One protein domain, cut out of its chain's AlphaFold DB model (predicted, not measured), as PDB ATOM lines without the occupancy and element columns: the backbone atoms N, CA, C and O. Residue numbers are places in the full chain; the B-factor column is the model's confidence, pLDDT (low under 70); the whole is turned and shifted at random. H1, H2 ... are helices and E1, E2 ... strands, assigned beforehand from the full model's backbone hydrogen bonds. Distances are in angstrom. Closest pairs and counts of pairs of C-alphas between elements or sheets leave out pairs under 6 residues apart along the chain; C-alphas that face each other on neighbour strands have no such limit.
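This is residues 16 to 89 of the 89 residues of an uncharacterized protein of Phytophthora parasitica (UniProt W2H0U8). With little regular structure, the model is a long, open rod: a two-stranded hairpin, E1 and E2, toward one end, a short helix, H1, toward the other, and between them a long unnamed chain folding back and forth. The printed part has 74 residues, with H1, E1 and E2 in that order; its class is mixed, helices and strands, with 17 residues in named elements. It is extended, with a radius of gyration of the C-alphas of 19.6 A and spans of 61 by 29 by 21 A.

E1, residues 72 to 76, begins at C-alpha 72 (-50.868, -22.656, -21.445) and is 13.1 A long. E2, residues 81 to 85, is 13.2 A long and ends at C-alpha 85 (-47.981, -21.999, -17.043). H1, residues 21 to 27, measures 9.9 A.

E1 and E2 form an antiparallel hairpin at 160 degrees, with N 74 and O 83 within hydrogen-bond range at 2.9 A. H1 and E2 are apart. In H1 every O i to N i+4 pair is within hydrogen-bond range.

The C-alphas of Ala 16 and Ala 78, the two farthest apart, are 60.8 A apart. The printed part has no cut. The link H1 to E1 is long, 44 residues; residues 52 to 62 stand free. Mean pLDDT of the printed part is 77.7, and residues 86 to 89 are among those under 70.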
ATOM      1  N   ALA A  16     -46.696  12.419 -55.707       57.34
ATOM      2  CA  ALA A  16     -45.919  13.314 -54.852       57.34
ATOM      3  C   ALA A  16     -46.416  13.238 -53.394       57.34
ATOM      4  O   ALA A  16     -47.494  13.729 -53.065       57.34
ATOM      5  N   GLY A  17     -45.619  12.616 -52.520       64.12
ATOM      6  CA  GLY A  17     -45.907  12.468 -51.090       64.12
ATOM      7  C   GLY A  17     -46.493  11.117 -50.660       64.12
ATOM      8  O   GLY A  17     -46.663  10.911 -49.460       64.12
ATOM      9  N   LEU A  18     -46.762  10.189 -51.584       70.56
ATOM     10  CA  LEU A  18     -47.193   8.826 -51.248       70.56
ATOM     11  C   LEU A  18     -46.025   7.843 -51.393       70.56
ATOM     12  O   LEU A  18     -45.184   7.973 -52.280       70.56
ATOM     13  N   LEU A  19     -45.967   6.850 -50.504       68.75
ATOM     14  CA  LEU A  19     -44.988   5.770 -50.601       68.75
ATOM     15  C   LEU A  19     -45.346   4.877 -51.794       68.75
ATOM     16  O   LEU A  19     -46.479   4.405 -51.887       68.75
ATOM     17  N   SER A  20     -44.383   4.605 -52.677       75.06
ATOM     18  CA  SER A  20     -44.551   3.538 -53.666       75.06
ATOM     19  C   SER A  20     -44.655   2.186 -52.961       75.06
ATOM     20  O   SER A  20     -44.137   2.008 -51.854       75.06
ATOM     21  N   GLN A  21     -45.310   1.208 -53.589       73.12
ATOM     22  CA  GLN A  21     -45.499  -0.119 -52.989       73.12
ATOM     23  C   GLN A  21     -44.165  -0.759 -52.568       73.12
ATOM     24  O   GLN A  21     -44.052  -1.318 -51.480       73.12
ATOM     25  N   ARG A  22     -43.119  -0.582 -53.382       75.44
ATOM     26  CA  ARG A  22     -41.759  -1.028 -53.060       75.44
ATOM     27  C   ARG A  22     -41.216  -0.374 -51.784       75.44
ATOM     28  O   ARG A  22     -40.591  -1.045 -50.966       75.44
ATOM     29  N   LEU A  23     -41.422   0.934 -51.621       73.31
ATOM     30  CA  LEU A  23     -40.990   1.660 -50.426       73.31
ATOM     31  C   LEU A  23     -41.796   1.231 -49.200       73.31
ATOM     32  O   LEU A  23     -41.211   1.040 -48.141       73.31
ATOM     33  N   TRP A  24     -43.103   1.015 -49.342       73.88
ATOM     34  CA  TRP A  24     -43.951   0.492 -48.271       73.88
ATOM     35  C   TRP A  24     -43.452  -0.866 -47.759       73.88
ATOM     36  O   TRP A  24     -43.172  -1.012 -46.570       73.88
ATOM     37  N   GLU A  25     -43.253  -1.830 -48.658       73.06
ATOM     38  CA  GLU A  25     -42.780  -3.177 -48.313       73.06
ATOM     39  C   GLU A  25     -41.358  -3.170 -47.725       73.06
ATOM     40  O   GLU A  25     -41.031  -3.988 -46.865       73.06
ATOM     41  N   SER A  26     -40.512  -2.228 -48.157       70.88
ATOM     42  CA  SER A  26     -39.151  -2.083 -47.639       70.88
ATOM     43  C   SER A  26     -39.082  -1.365 -46.287       70.88
ATOM     44  O   SER A  26     -38.154  -1.638 -45.527       70.88
ATOM     45  N   LEU A  27     -39.996  -0.432 -45.997       69.69
ATOM     46  CA  LEU A  27     -39.956   0.411 -44.793       69.69
ATOM     47  C   LEU A  27     -40.806  -0.147 -43.642       69.69
ATOM     48  O   LEU A  27     -40.454   0.062 -42.487       69.69
ATOM     49  N   TYR A  28     -41.882  -0.885 -43.937       68.50
ATOM     50  CA  TYR A  28     -42.813  -1.444 -42.942       68.50
ATOM     51  C   TYR A  28     -42.711  -2.969 -42.828       68.50
ATOM     52  O   TYR A  28     -43.710  -3.685 -42.725       68.50
ATOM     53  N   ARG A  29     -41.487  -3.501 -42.859       68.50
ATOM     54  CA  ARG A  29     -41.268  -4.946 -42.786       68.50
ATOM     55  C   ARG A  29     -41.319  -5.442 -41.340       68.50
ATOM     56  O   ARG A  29     -40.513  -5.035 -40.511       68.50
ATOM     57  N   PHE A  30     -42.213  -6.389 -41.060       70.19
ATOM     58  CA  PHE A  30     -42.175  -7.173 -39.824       70.19
ATOM     59  C   PHE A  30     -41.080  -8.243 -39.940       70.19
ATOM     60  O   PHE A  30     -41.127  -9.088 -40.837       70.19
ATOM     61  N   VAL A  31     -40.075  -8.195 -39.064       76.06
ATOM     62  CA  VAL A  31     -39.001  -9.197 -39.012       76.06
ATOM     63  C   VAL A  31     -39.273 -10.130 -37.839       76.06
ATOM     64  O   VAL A  31     -39.065  -9.764 -36.687       76.06
ATOM     65  N   ALA A  32     -39.748 -11.339 -38.134       79.00
ATOM     66  CA  ALA A  32     -39.912 -12.383 -37.129       79.00
ATOM     67  C   ALA A  32     -38.578 -13.114 -36.923       79.00
ATOM     68  O   ALA A  32     -37.974 -13.595 -37.884       79.00
ATOM     69  N   VAL A  33     -38.131 -13.202 -35.671       77.06
ATOM     70  CA  VAL A  33     -36.928 -13.943 -35.277       77.06
ATOM     71  C   VAL A  33     -37.327 -14.969 -34.229       77.06
ATOM     72  O   VAL A  33     -37.913 -14.616 -33.208       77.06
ATOM     73  N   ASP A  34     -37.002 -16.235 -34.482       79.50
ATOM     74  CA  ASP A  34     -37.153 -17.282 -33.478       79.50
ATOM     75  C   ASP A  34     -36.031 -17.169 -32.435       79.50
ATOM     76  O   ASP A  34     -34.842 -17.277 -32.745       79.50
ATOM     77  N   ILE A  35     -36.428 -16.925 -31.189       74.50
ATOM     78  CA  ILE A  35     -35.547 -16.806 -30.021       74.50
ATOM     79  C   ILE A  35     -35.511 -18.093 -29.180       74.50
ATOM     80  O   ILE A  35     -34.899 -18.114 -28.111       74.50
ATOM     81  N   GLY A  36     -36.143 -19.172 -29.648       69.00
ATOM     82  CA  GLY A  36     -36.365 -20.446 -28.961       69.00
ATOM     83  C   GLY A  36     -35.129 -21.319 -28.728       69.00
ATOM     84  O   GLY A  36     -35.222 -22.542 -28.773       69.00
ATOM     85  N   ARG A  37     -33.961 -20.741 -28.435       62.31
ATOM     86  CA  ARG A  37     -32.768 -21.490 -27.999       62.31
ATOM     87  C   ARG A  37     -32.837 -21.733 -26.487       62.31
ATOM     88  O   ARG A  37     -32.013 -21.211 -25.743       62.31
ATOM     89  N   ARG A  38     -33.864 -22.456 -26.032       65.50
ATOM     90  CA  ARG A  38     -34.115 -22.721 -24.604       65.50
ATOM     91  C   ARG A  38     -33.853 -24.179 -24.249       65.50
ATOM     92  O   ARG A  38     -34.233 -25.079 -24.995       65.50
ATOM     93  N   LEU A  39     -33.231 -24.408 -23.096       67.94
ATOM     94  CA  LEU A  39     -33.334 -25.700 -22.416       67.94
ATOM     95  C   LEU A  39     -34.665 -25.736 -21.641       67.94
ATOM     96  O   LEU A  39     -35.052 -24.699 -21.103       67.94
ATOM     97  N   PRO A  40     -35.339 -26.895 -21.506       69.88
ATOM     98  CA  PRO A  40     -36.590 -26.998 -20.741       69.88
ATOM     99  C   PRO A  40     -36.491 -26.482 -19.295       69.88
ATOM    100  O   PRO A  40     -37.469 -26.025 -18.716       69.88
ATOM    101  N   SER A  41     -35.292 -26.509 -18.703       72.31
ATOM    102  CA  SER A  41     -35.020 -25.980 -17.360       72.31
ATOM    103  C   SER A  41     -35.083 -24.451 -17.256       72.31
ATOM    104  O   SER A  41     -34.977 -23.913 -16.161       72.31
ATOM    105  N   GLU A  42     -35.175 -23.744 -18.380       71.56
ATOM    106  CA  GLU A  42     -35.161 -22.281 -18.444       71.56
ATOM    107  C   GLU A  42     -36.554 -21.686 -18.693       71.56
ATOM    108  O   GLU A  42     -36.692 -20.477 -18.910       71.56
ATOM    109  N   ASP A  43     -37.590 -22.521 -18.652       72.69
ATOM    110  CA  ASP A  43     -38.973 -22.108 -18.846       72.69
ATOM    111  C   ASP A  43     -39.437 -21.182 -17.718       72.69
ATOM    112  O   ASP A  43     -39.319 -21.486 -16.533       72.69
ATOM    113  N   GLY A  44     -39.961 -20.014 -18.096       68.69
ATOM    114  CA  GLY A  44     -40.380 -18.976 -17.150       68.69
ATOM    115  C   GLY A  44     -39.243 -18.098 -16.611       68.69
ATOM    116  O   GLY A  44     -39.522 -17.140 -15.890       68.69
ATOM    117  N   ALA A  45     -37.983 -18.355 -16.981       75.62
ATOM    118  CA  ALA A  45     -36.871 -17.489 -16.606       75.62
ATOM    119  C   ALA A  45     -36.889 -16.179 -17.411       75.62
ATOM    120  O   ALA A  45     -37.038 -16.174 -18.635       75.62
ATOM    121  N   SER A  46     -36.682 -15.049 -16.732       76.44
ATOM    122  CA  SER A  46     -36.466 -13.769 -17.409       76.44
ATOM    123  C   SER A  46     -35.133 -13.798 -18.159       76.44
ATOM    124  O   SER A  46     -34.082 -14.020 -17.559       76.44
ATOM    125  N   LYS A  47     -35.173 -13.554 -19.471       76.81
ATOM    126  CA  LYS A  47     -33.988 -13.494 -20.333       76.81
ATOM    127  C   LYS A  47     -33.893 -12.121 -20.985       76.81
ATOM    128  O   LYS A  47     -34.896 -11.559 -21.417       76.81
ATOM    129  N   SER A  48     -32.678 -11.588 -21.054       83.00
ATOM    130  CA  SER A  48     -32.399 -10.350 -21.777       83.00
ATOM    131  C   SER A  48     -32.333 -10.615 -23.278       83.00
ATOM    132  O   SER A  48     -31.634 -11.536 -23.707       83.00
ATOM    133  N   ILE A  49     -32.992  -9.771 -24.068       79.56
ATOM    134  CA  ILE A  49     -32.859  -9.731 -25.526       79.56
ATOM    135  C   ILE A  49     -32.090  -8.458 -25.874       79.56
ATOM    136  O   ILE A  49     -32.410  -7.385 -25.365       79.56
ATOM    137  N   ILE A  50     -31.069  -8.581 -26.721       85.62
ATOM    138  CA  ILE A  50     -30.292  -7.443 -27.219       85.62
ATOM    139  C   ILE A  50     -30.603  -7.292 -28.704       85.62
ATOM    140  O   ILE A  50     -30.321  -8.195 -29.490       85.62
ATOM    141  N   VAL A  51     -31.174  -6.148 -29.076       82.00
ATOM    142  CA  VAL A  51     -31.435  -5.780 -30.471       82.00
ATOM    143  C   VAL A  51     -30.382  -4.763 -30.896       82.00
ATOM    144  O   VAL A  51     -30.238  -3.711 -30.277       82.00
ATOM    145  N   SER A  52     -29.621  -5.084 -31.941       87.25
ATOM    146  CA  SER A  52     -28.566  -4.218 -32.475       87.25
ATOM    147  C   SER A  52     -28.649  -4.139 -33.992       87.25
ATOM    148  O   SER A  52     -28.803  -5.165 -34.656       87.25
ATOM    149  N   GLY A  53     -28.479  -2.942 -34.544       86.12
ATOM    150  CA  GLY A  53     -28.453  -2.724 -35.985       86.12
ATOM    151  C   GLY A  53     -27.910  -1.347 -36.344       86.12
ATOM    152  O   GLY A  53     -27.733  -0.488 -35.479       86.12
ATOM    153  N   THR A  54     -27.653  -1.145 -37.633       89.38
ATOM    154  CA  THR A  54     -27.150   0.122 -38.171       89.38
ATOM    155  C   THR A  54     -28.273   0.852 -38.898       89.38
ATOM    156  O   THR A  54     -28.860   0.313 -39.836       89.38
ATOM    157  N   ASN A  55     -28.549   2.096 -38.502       87.69
ATOM    158  CA  ASN A  55     -29.409   2.985 -39.273       87.69
ATOM    159  C   ASN A  55     -28.593   3.621 -40.406       87.69
ATOM    160  O   ASN A  55     -27.782   4.509 -40.162       87.69
ATOM    161  N   ASN A  56     -28.815   3.170 -41.639       85.81
ATOM    162  CA  ASN A  56     -28.153   3.719 -42.827       85.81
ATOM    163  C   ASN A  56     -28.897   4.924 -43.434       85.81
ATOM    164  O   ASN A  56     -28.594   5.335 -44.552       85.81
ATOM    165  N   THR A  57     -29.904   5.463 -42.743       83.38
ATOM    166  CA  THR A  57     -30.705   6.599 -43.211       83.38
ATOM    167  C   THR A  57     -30.366   7.871 -42.437       83.38
ATOM    168  O   THR A  57     -29.858   7.820 -41.319       83.38
ATOM    169  N   ASN A  58     -30.710   9.027 -43.007       89.69
ATOM    170  CA  ASN A  58     -30.549  10.327 -42.347       89.69
ATOM    171  C   ASN A  58     -31.705  10.665 -41.382       89.69
ATOM    172  O   ASN A  58     -31.772  11.787 -40.885       89.69
ATOM    173  N   TYR A  59     -32.636   9.736 -41.150       83.94
ATOM    174  CA  TYR A  59     -33.845   9.964 -40.358       83.94
ATOM    175  C   TYR A  59     -33.815   9.161 -39.058       83.94
ATOM    176  O   TYR A  59     -33.205   8.093 -38.986       83.94
ATOM    177  N   ALA A  60     -34.489   9.670 -38.026       85.69
ATOM    178  CA  ALA A  60     -34.686   8.923 -36.789       85.69
ATOM    179  C   ALA A  60     -35.566   7.690 -37.050       85.69
ATOM    180  O   ALA A  60     -36.573   7.779 -37.751       85.69
ATOM    181  N   LEU A  61     -35.188   6.553 -36.465       82.88
ATOM    182  CA  LEU A  61     -35.978   5.325 -36.498       82.88
ATOM    183  C   LEU A  61     -36.651   5.119 -35.143       82.88
ATOM    184  O   LEU A  61     -35.993   5.195 -34.106       82.88
ATOM    185  N   THR A  62     -37.941   4.798 -35.171       83.75
ATOM    186  CA  THR A  62     -38.666   4.270 -34.013       83.75
ATOM    187  C   THR A  62     -38.838   2.773 -34.217       83.75
ATOM    188  O   THR A  62     -39.386   2.350 -35.232       83.75
ATOM    189  N   ILE A  63     -38.356   1.976 -33.265       81.06
ATOM    190  CA  ILE A  63     -38.425   0.514 -33.316       81.06
ATOM    191  C   ILE A  63     -39.485   0.053 -32.317       81.06
ATOM    192  O   ILE A  63     -39.486   0.492 -31.167       81.06
ATOM    193  N   TYR A  64     -40.387  -0.816 -32.772       84.31
ATOM    194  CA  TYR A  64     -41.380  -1.482 -31.935       84.31
ATOM    195  C   TYR A  64     -41.079  -2.976 -31.914       84.31
ATOM    196  O   TYR A  64     -41.146  -3.637 -32.950       84.31
ATOM    197  N   ASP A  65     -40.774  -3.503 -30.733       80.75
ATOM    198  CA  ASP A  65     -40.489  -4.920 -30.536       80.75
ATOM    199  C   ASP A  65     -41.713  -5.629 -29.958       80.75
ATOM    200  O   ASP A  65     -42.257  -5.238 -28.923       80.75
ATOM    201  N   HIS A  66     -42.161  -6.687 -30.633       83.19
ATOM    202  CA  HIS A  66     -43.259  -7.530 -30.170       83.19
ATOM    203  C   HIS A  66     -42.693  -8.892 -29.770       83.19
ATOM    204  O   HIS A  66     -42.289  -9.680 -30.624       83.19
ATOM    205  N   ILE A  67     -42.668  -9.180 -28.466       79.06
ATOM    206  CA  ILE A  67     -42.225 -10.479 -27.952       79.06
ATOM    207  C   ILE A  67     -43.435 -11.407 -27.888       79.06
ATOM    208  O   ILE A  67     -44.337 -11.212 -27.072       79.06
ATOM    209  N   LEU A  68     -43.444 -12.431 -28.739       76.75
ATOM    210  CA  LEU A  68     -44.434 -13.497 -28.671       76.75
ATOM    211  C   LEU A  68     -43.920 -14.608 -27.758       76.75
ATOM    212  O   LEU A  68     -42.786 -15.065 -27.894       76.75
ATOM    213  N   ARG A  69     -44.771 -15.046 -26.830       75.94
ATOM    214  CA  ARG A  69     -44.533 -16.232 -26.009       75.94
ATOM    215  C   ARG A  69     -45.724 -17.169 -26.132       75.94
ATOM    216  O   ARG A  69     -46.867 -16.714 -26.117       75.94
ATOM    217  N   GLU A  70     -45.451 -18.460 -26.196       75.75
ATOM    218  CA  GLU A  70     -46.481 -19.485 -26.092       75.75
ATOM    219  C   GLU A  70     -46.659 -19.867 -24.619       75.75
ATOM    220  O   GLU A  70     -45.680 -20.102 -23.908       75.75
ATOM    221  N   VAL A  71     -47.902 -19.871 -24.138       74.94
ATOM    222  CA  VAL A  71     -48.239 -20.257 -22.762       74.94
ATOM    223  C   VAL A  71     -49.528 -21.051 -22.724       74.94
ATOM    224  O   VAL A  71     -50.446 -20.793 -23.502       74.94
ATOM    225  N   VAL A  72     -49.616 -21.971 -21.767       82.38
ATOM    226  CA  VAL A  72     -50.868 -22.656 -21.445       82.38
ATOM    227  C   VAL A  72     -51.587 -21.840 -20.383       82.38
ATOM    228  O   VAL A  72     -51.033 -21.569 -19.318       82.38
ATOM    229  N   ALA A  73     -52.824 -21.446 -20.667       84.75
ATOM    230  CA  ALA A  73     -53.710 -20.850 -19.679       84.75
ATOM    231  C   ALA A  73     -54.732 -21.896 -19.222       84.75
ATOM    232  O   ALA A  73     -55.349 -22.559 -20.054       84.75
ATOM    233  N   SER A  74     -54.915 -22.031 -17.910       88.00
ATOM    234  CA  SER A  74     -55.961 -22.863 -17.321       88.00
ATOM    235  C   SER A  74     -56.961 -21.975 -16.592       88.00
ATOM    236  O   SER A  74     -56.573 -21.080 -15.833       88.00
ATOM    237  N   VAL A  75     -58.245 -22.210 -16.855       92.00
ATOM    238  CA  VAL A  75     -59.357 -21.458 -16.272       92.00
ATOM    239  C   VAL A  75     -60.162 -22.406 -15.398       92.00
ATOM    240  O   VAL A  75     -60.825 -23.310 -15.903       92.00
ATOM    241  N   ASP A  76     -60.116 -22.181 -14.088       89.00
ATOM    242  CA  ASP A  76     -61.028 -22.819 -13.148       89.00
ATOM    243  C   ASP A  76     -62.328 -22.009 -13.116       89.00
ATOM    244  O   ASP A  76     -62.387 -20.905 -12.572       89.00
ATOM    245  N   THR A  77     -63.376 -22.551 -13.729       92.25
ATOM    246  CA  THR A  77     -64.682 -21.890 -13.833       92.25
ATOM    247  C   THR A  77     -65.501 -21.964 -12.548       92.25
ATOM    248  O   THR A  77     -66.416 -21.161 -12.381       92.25
ATOM    249  N   ALA A  78     -65.180 -22.878 -11.629       90.38
ATOM    250  CA  ALA A  78     -65.846 -22.974 -10.335       90.38
ATOM    251  C   ALA A  78     -65.302 -21.928  -9.353       90.38
ATOM    252  O   ALA A  78     -66.065 -21.345  -8.585       90.38
ATOM    253  N   MET A  79     -63.993 -21.669  -9.402       90.62
ATOM    254  CA  MET A  79     -63.327 -20.688  -8.536       90.62
ATOM    255  C   MET A  79     -63.138 -19.314  -9.198       90.62
ATOM    256  O   MET A  79     -62.777 -18.355  -8.520       90.62
ATOM    257  N   GLY A  80     -63.370 -19.202 -10.508       90.00
ATOM    258  CA  GLY A  80     -63.132 -17.976 -11.275       90.00
ATOM    259  C   GLY A  80     -61.647 -17.608 -11.378       90.00
ATOM    260  O   GLY A  80     -61.313 -16.436 -11.548       90.00
ATOM    261  N   ILE A  81     -60.754 -18.590 -11.238       89.88
ATOM    262  CA  ILE A  81     -59.304 -18.379 -11.206       89.88
ATOM    263  C   ILE A  81     -58.721 -18.658 -12.587       89.88
ATOM    264  O   ILE A  81     -58.969 -19.699 -13.192       89.88
ATOM    265  N   VAL A  82     -57.887 -17.733 -13.059       89.56
ATOM    266  CA  VAL A  82     -57.082 -17.905 -14.269       89.56
ATOM    267  C   VAL A  82     -55.628 -18.080 -13.858       89.56
ATOM    268  O   VAL A  82     -55.068 -17.242 -13.154       89.56
ATOM    269  N   SER A  83     -55.010 -19.162 -14.320       85.94
ATOM    270  CA  SER A  83     -53.585 -19.435 -14.130       85.94
ATOM    271  C   SER A  83     -52.892 -19.599 -15.478       85.94
ATOM    272  O   SER A  83     -53.509 -19.995 -16.466       85.94
ATOM    273  N   GLN A  84     -51.609 -19.252 -15.533       83.31
ATOM    274  CA  GLN A  84     -50.776 -19.402 -16.725       83.31
ATOM    275  C   GLN A  84     -49.527 -20.197 -16.359       83.31
ATOM    276  O   GLN A  84     -48.915 -19.940 -15.324       83.31
ATOM    277  N   GLY A  85     -49.150 -21.143 -17.215       75.00
ATOM    278  CA  GLY A  85     -47.981 -21.999 -17.043       75.00
ATOM    279  C   GLY A  85     -47.239 -22.239 -18.356       75.00
ATOM    280  O   GLY A  85     -47.721 -21.905 -19.442       75.00
ATOM    281  N   ALA A  86     -46.037 -22.804 -18.244       66.19
ATOM    282  CA  ALA A  86     -45.253 -23.230 -19.398       66.19
ATOM    283  C   ALA A  86     -45.927 -24.412 -20.119       66.19
ATOM    284  O   ALA A  86     -46.593 -25.235 -19.487       66.19
ATOM    285  N   VAL A  87     -45.741 -24.497 -21.439       63.69
ATOM    286  CA  VAL A  87     -46.133 -25.671 -22.232       63.69
ATOM    287  C   VAL A  87     -45.220 -26.834 -21.832       63.69
ATOM    288  O   VAL A  87     -44.014 -26.768 -22.060       63.69
ATOM    289  N   GLN A  88     -45.774 -27.881 -21.215       60.56
ATOM    290  CA  GLN A  88     -45.041 -29.125 -20.965       60.56
ATOM    291  C   GLN A  88     -45.006 -29.938 -22.267       60.56
ATOM    292  O   GLN A  88     -46.065 -30.268 -22.801       60.56
ATOM    293  N   HIS A  89     -43.804 -30.205 -22.787       58.12
ATOM    294  CA  HIS A  89     -43.568 -31.113 -23.916       58.12
ATOM    295  C   HIS A  89     -43.312 -32.539 -23.430       58.12
ATOM    296  O   HIS A  89     -42.615 -32.684 -22.399       58.12
TER     297      HIS A  89